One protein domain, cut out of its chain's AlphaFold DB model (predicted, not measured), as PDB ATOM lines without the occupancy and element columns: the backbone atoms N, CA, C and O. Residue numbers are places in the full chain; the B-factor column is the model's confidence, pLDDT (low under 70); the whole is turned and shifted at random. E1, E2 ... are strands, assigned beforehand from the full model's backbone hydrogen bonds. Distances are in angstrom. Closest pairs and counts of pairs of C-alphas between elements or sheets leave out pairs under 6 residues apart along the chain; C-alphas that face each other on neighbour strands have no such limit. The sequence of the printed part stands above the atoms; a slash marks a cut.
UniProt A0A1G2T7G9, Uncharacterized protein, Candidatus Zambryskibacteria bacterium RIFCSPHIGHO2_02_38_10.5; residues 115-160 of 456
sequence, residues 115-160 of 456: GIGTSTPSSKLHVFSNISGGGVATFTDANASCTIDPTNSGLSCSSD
ATOM      1  N   GLY A 115     264.271 254.193 460.947       90.31
ATOM      2  CA  GLY A 115     263.700 255.235 461.798       90.31
ATOM      3  C   GLY A 115     263.868 256.617 461.174       90.31
ATOM      4  O   GLY A 115     264.974 256.982 460.788       90.31
ATOM      5  N   ILE A 116     262.790 257.399 461.098       90.38
ATOM      6  CA  ILE A 116     262.837 258.830 460.766       90.38
ATOM      7  C   ILE A 116     262.409 259.585 462.022       90.38
ATOM      8  O   ILE A 116     261.299 259.392 462.509       90.38
ATOM      9  N   GLY A 117     263.312 260.389 462.585       89.31
ATOM     10  CA  GLY A 117     263.092 261.058 463.874       89.31
ATOM     11  C   GLY A 117     263.262 260.155 465.107       89.31
ATOM     12  O   GLY A 117     263.055 260.616 466.222       89.31
ATOM     13  N   THR A 118     263.667 258.889 464.945       87.94
ATOM     14  CA  THR A 118     263.916 257.941 466.048       87.94
ATOM     15  C   THR A 118     265.102 257.020 465.756       87.94
ATOM     16  O   THR A 118     265.295 256.605 464.614       87.94
ATOM     17  N   SER A 119     265.885 256.677 466.785       87.50
ATOM     18  CA  SER A 119     267.002 255.720 466.715       87.50
ATOM     19  C   SER A 119     266.610 254.285 467.092       87.50
ATOM     20  O   SER A 119     267.412 253.367 466.937       87.50
ATOM     21  N   THR A 120     265.377 254.065 467.560       89.94
ATOM     22  CA  THR A 120     264.866 252.758 468.010       89.94
ATOM     23  C   THR A 120     263.560 252.387 467.287       89.94
ATOM     24  O   THR A 120     262.484 252.321 467.888       89.94
ATOM     25  N   PRO A 121     263.601 252.162 465.962       93.88
ATOM     26  CA  PRO A 121     262.402 251.879 465.180       93.88
ATOM     27  C   PRO A 121     261.782 250.512 465.533       93.88
ATOM     28  O   PRO A 121     262.431 249.471 465.433       93.88
ATOM     29  N   SER A 122     260.496 250.501 465.901       94.81
ATOM     30  CA  SER A 122     259.745 249.290 466.288       94.81
ATOM     31  C   SER A 122     259.164 248.515 465.100       94.81
ATOM     32  O   SER A 122     258.720 247.382 465.254       94.81
ATOM     33  N   SER A 123     259.161 249.123 463.915       93.88
ATOM     34  CA  SER A 123     258.635 248.574 462.662       93.88
ATOM     35  C   SER A 123     259.625 248.817 461.529       93.88
ATOM     36  O   SER A 123     260.529 249.641 461.666       93.88
ATOM     37  N   LYS A 124     259.442 248.133 460.391       91.56
ATOM     38  CA  LYS A 124     260.323 248.270 459.213       91.56
ATOM     39  C   LYS A 124     260.507 249.719 458.768       91.56
ATOM     40  O   LYS A 124     261.609 250.093 458.386       91.56
ATOM     41  N   LEU A 125     259.456 250.521 458.890       92.38
ATOM     42  CA  LEU A 125     259.505 251.973 458.831       92.38
ATOM     43  C   LEU A 125     258.821 252.517 460.090       92.38
ATOM     44  O   LEU A 125     257.672 252.170 460.357       92.38
ATOM     45  N   HIS A 126     259.517 253.349 460.862       92.56
ATOM     46  CA  HIS A 126     258.963 254.055 462.019       92.56
ATOM     47  C   HIS A 126     259.266 255.546 461.876       92.56
ATOM     48  O   HIS A 126     260.421 255.962 461.950       92.56
ATOM     49  N   VAL A 127     258.222 256.345 461.662       92.56
ATOM     50  CA  VAL A 127     258.324 257.803 461.573       92.56
ATOM     51  C   VAL A 127     257.806 258.400 462.873       92.56
ATOM     52  O   VAL A 127     256.667 258.145 463.260       92.56
ATOM     53  N   PHE A 128     258.655 259.154 463.563       90.56
ATOM     54  CA  PHE A 128     258.382 259.708 464.882       90.56
ATOM     55  C   PHE A 128     258.605 261.221 464.888       90.56
ATOM     56  O   PHE A 128     259.569 261.724 464.316       90.56
ATOM     57  N   SER A 129     257.726 261.934 465.591       89.19
ATOM     58  CA  SER A 129     257.872 263.353 465.905       89.19
ATOM     59  C   SER A 129     257.644 263.554 467.401       89.19
ATOM     60  O   SER A 129     256.700 263.004 467.965       89.19
ATOM     61  N   ASN A 130     258.502 264.348 468.042       86.06
ATOM     62  CA  ASN A 130     258.355 264.758 469.442       86.06
ATOM     63  C   ASN A 130     257.542 266.056 469.606       86.06
ATOM     64  O   ASN A 130     257.401 266.546 470.727       86.06
ATOM     65  N   ILE A 131     257.038 266.627 468.509       83.56
ATOM     66  CA  ILE A 131     256.203 267.828 468.521       83.56
ATOM     67  C   ILE A 131     254.739 267.405 468.651       83.56
ATOM     68  O   ILE A 131     254.222 266.648 467.830       83.56
ATOM     69  N   SER A 132     254.061 267.920 469.676       80.44
ATOM     70  CA  SER A 132     252.620 267.743 469.853       80.44
ATOM     71  C   SER A 132     251.862 268.653 468.887       80.44
ATOM     72  O   SER A 132     251.785 269.861 469.106       80.44
ATOM     73  N   GLY A 133     251.292 268.064 467.837       70.25
ATOM     74  CA  GLY A 133     250.503 268.758 466.819       70.25
ATOM     75  C   GLY A 133     251.210 268.785 465.467       70.25
ATOM     76  O   GLY A 133     252.295 269.348 465.332       70.25
ATOM     77  N   GLY A 134     250.570 268.181 464.467       76.94
ATOM     78  CA  GLY A 134     251.098 268.042 463.114       76.94
ATOM     79  C   GLY A 134     251.337 266.583 462.739       76.94
ATOM     80  O   GLY A 134     251.530 265.715 463.590       76.94
ATOM     81  N   GLY A 135     251.323 266.311 461.436       86.44
ATOM     82  CA  GLY A 135     251.560 264.961 460.948       86.44
ATOM     83  C   GLY A 135     253.015 264.532 461.018       86.44
ATOM     84  O   GLY A 135     253.938 265.342 460.971       86.44
ATOM     85  N   VAL A 136     253.207 263.220 461.077       90.88
ATOM     86  CA  VAL A 136     254.527 262.581 461.077       90.88
ATOM     87  C   VAL A 136     255.046 262.338 459.659       90.88
ATOM     88  O   VAL A 136     256.252 262.264 459.461       90.88
ATOM     89  N   ALA A 137     254.163 262.262 458.661       91.44
ATOM     90  CA  ALA A 137     254.531 262.117 457.254       91.44
ATOM     91  C   ALA A 137     253.588 262.929 456.362       91.44
ATOM     92  O   ALA A 137     252.376 262.906 456.574       91.44
ATOM     93  N   THR A 138     254.136 263.622 455.362       92.62
ATOM     94  CA  THR A 138     253.365 264.389 454.373       92.62
ATOM     95  C   THR A 138     253.788 263.993 452.963       92.62
ATOM     96  O   THR A 138     254.978 263.938 452.660       92.62
ATOM     97  N   PHE A 139     252.802 263.722 452.113       93.94
ATOM     98  CA  PHE A 139     252.951 263.357 450.711       93.94
ATOM     99  C   PHE A 139     252.298 264.446 449.869       93.94
ATOM    100  O   PHE A 139     251.089 264.650 449.971       93.94
ATOM    101  N   THR A 140     253.086 265.150 449.063       94.94
ATOM    102  CA  THR A 140     252.629 266.314 448.297       94.94
ATOM    103  C   THR A 140     252.992 266.148 446.830       94.94
ATOM    104  O   THR A 140     254.119 265.774 446.509       94.94
ATOM    105  N   ASP A 141     252.046 266.452 445.948       93.12
ATOM    106  CA  ASP A 141     252.286 266.638 444.521       93.12
ATOM    107  C   ASP A 141     251.904 268.068 444.092       93.12
ATOM    108  O   ASP A 141     251.709 268.955 444.924       93.12
ATOM    109  N   ALA A 142     251.830 268.323 442.784       93.06
ATOM    110  CA  ALA A 142     251.495 269.647 442.262       93.06
ATOM    111  C   ALA A 142     250.055 270.110 442.573       93.06
ATOM    112  O   ALA A 142     249.762 271.296 442.432       93.06
ATOM    113  N   ASN A 143     249.158 269.201 442.964       89.31
ATOM    114  CA  ASN A 143     247.722 269.442 443.090       89.31
ATOM    115  C   ASN A 143     247.198 269.250 444.520       89.31
ATOM    116  O   ASN A 143     246.209 269.881 444.895       89.31
ATOM    117  N   ALA A 144     247.809 268.363 445.307       94.00
ATOM    118  CA  ALA A 144     247.295 267.958 446.606       94.00
ATOM    119  C   ALA A 144     248.403 267.586 447.599       94.00
ATOM    120  O   ALA A 144     249.533 267.257 447.240       94.00
ATOM    121  N   SER A 145     248.044 267.606 448.883       94.12
ATOM    122  CA  SER A 145     248.890 267.138 449.976       94.12
ATOM    123  C   SER A 145     248.093 266.260 450.928       94.12
ATOM    124  O   SER A 145     246.988 266.626 451.325       94.12
ATOM    125  N   CYS A 146     248.662 265.127 451.323       93.88
ATOM    126  CA  CYS A 146     248.095 264.196 452.285       93.88
ATOM    127  C   CYS A 146     249.057 263.988 453.451       93.88
ATOM    128  O   CYS A 146     250.235 263.699 453.250       93.88
ATOM    129  N   THR A 147     248.549 264.089 454.672       93.00
ATOM    130  CA  THR A 147     249.346 264.031 455.894       93.00
ATOM    131  C   THR A 147     248.839 262.914 456.804       93.00
ATOM    132  O   THR A 147     247.641 262.811 457.065       93.00
ATOM    133  N   ILE A 148     249.754 262.068 457.281       91.88
ATOM    134  CA  ILE A 148     249.483 261.069 458.319       91.88
ATOM    135  C   ILE A 148     249.701 261.744 459.667       91.88
ATOM    136  O   ILE A 148     250.829 262.114 459.995       91.88
ATOM    137  N   ASP A 149     248.633 261.875 460.445       89.06
ATOM    138  CA  ASP A 149     248.684 262.373 461.815       89.06
ATOM    139  C   ASP A 149     248.236 261.253 462.768       89.06
ATOM    140  O   ASP A 149     247.116 260.745 462.646       89.06
ATOM    141  N   PRO A 150     249.088 260.835 463.722       85.75
ATOM    142  CA  PRO A 150     248.753 259.747 464.634       85.75
ATOM    143  C   PRO A 150     247.542 260.054 465.535       85.75
ATOM    144  O   PRO A 150     247.019 259.140 466.166       85.75
ATOM    145  N   THR A 151     247.082 261.307 465.608       86.69
ATOM    146  CA  THR A 151     245.944 261.723 466.441       86.69
ATOM    147  C   THR A 151     244.581 261.631 465.751       86.69
ATOM    148  O   THR A 151     243.565 261.667 466.441       86.69
ATOM    149  N   ASN A 152     244.525 261.489 464.419       82.25
ATOM    150  CA  ASN A 152     243.263 261.480 463.665       82.25
ATOM    151  C   ASN A 152     242.965 260.159 462.934       82.25
ATOM    152  O   ASN A 152     242.024 260.091 462.143       82.25
ATOM    153  N   SER A 153     243.715 259.096 463.252       71.25
ATOM    154  CA  SER A 153     243.486 257.712 462.802       71.25
ATOM    155  C   SER A 153     243.369 257.525 461.280       71.25
ATOM    156  O   SER A 153     242.811 256.524 460.828       71.25
ATOM    157  N   GLY A 154     243.893 258.451 460.468       80.69
ATOM    158  CA  GLY A 154     243.732 258.399 459.019       80.69
ATOM    159  C   GLY A 154     244.712 259.267 458.236       80.69
ATOM    160  O   GLY A 154     245.566 259.963 458.781       80.69
ATOM    161  N   LEU A 155     244.586 259.203 456.911       88.31
ATOM    162  CA  LEU A 155     245.315 260.060 455.985       88.31
ATOM    163  C   LEU A 155     244.473 261.314 455.709       88.31
ATOM    164  O   LEU A 155     243.404 261.225 455.109       88.31
ATOM    165  N   SER A 156     244.942 262.479 456.153       90.50
ATOM    166  CA  SER A 156     244.248 263.757 455.965       90.50
ATOM    167  C   SER A 156     244.731 264.451 454.702       90.50
ATOM    168  O   SER A 156     245.862 264.925 454.655       90.50
ATOM    169  N   CYS A 157     243.879 264.515 453.682       92.31
ATOM    170  CA  CYS A 157     244.217 265.090 452.381       92.31
ATOM    171  C   CYS A 157     243.572 266.463 452.159       92.31
ATOM    172  O   CYS A 157     242.442 266.715 452.579       92.31
ATOM    173  N   SER A 158     244.275 267.343 451.447       94.44
ATOM    174  CA  SER A 158     243.768 268.642 451.008       94.44
ATOM    175  C   SER A 158     242.516 268.482 450.141       94.44
ATOM    176  O   SER A 158     242.515 267.720 449.176       94.44
ATOM    177  N   SER A 159     241.457 269.227 450.459       94.62
ATOM    178  CA  SER A 159     240.172 269.180 449.742       94.62
ATOM    179  C   SER A 159     239.521 270.572 449.613       94.62
ATOM    180  O   SER A 159     238.302 270.678 449.447       94.62
ATOM    181  N   ASP A 160     240.320 271.637 449.705       95.88
ATOM    182  CA  ASP A 160     239.858 273.023 449.573       95.88
ATOM    183  C   ASP A 160     239.184 273.265 448.210       95.88
ATOM    184  O   ASP A 160     239.590 272.690 447.197       95.88
TER     185      ASP A 160
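This is residues 115 to 160 of the 456 residues of an uncharacterized protein of Candidatus Zambryskibacteria bacterium RIFCSPHIGHO2_02_38_10.5 (UniProt A0A1G2T7G9). With little regular structure, a small three-strand sheet, E2, E3 and E4, makes one end, and a loop folded back on itself, residues 115 to 127 with E1, makes the other. The printed part has 46 residues, four named strands and no named helix; the class is all strand, with 16 residues in named elements. The sheet, E2 - E3 - E4, is an antiparallel meander, each strand the neighbour of the one before. The whole is loose, radius of gyration of the C-alphas 11.9 A, and elongated, 37 by 20 by 16 A.

E1 is residues 125 to 127, 6.5 A long, from C-alpha 125 at (259.505, 251.973, 458.831). E2 is 137 to 140, 10.1 A; E3, 145 to 149, 12.8 A; E4, 154 to 157, 9.4 A, ending at (244.217, 265.090, 452.381).

Residues 115 to 116 pair, parallel, with 126 to 127 of E1, which pairs with no named strand. The closest C-alphas of E1 and E2, Val 127 and Ala 137, are 7.2 A apart. Hairpin E2 and E3 has N 139 and O 146 at 2.8 A; hairpin E3 and E4 has N 147 and O 156 at 2.8 A.

The farthest C-alphas, Thr 120 and Asp 160, are 37.1 A apart. The printed part has no cut, no link is long, and no printed residue is under 70 in pLDDT.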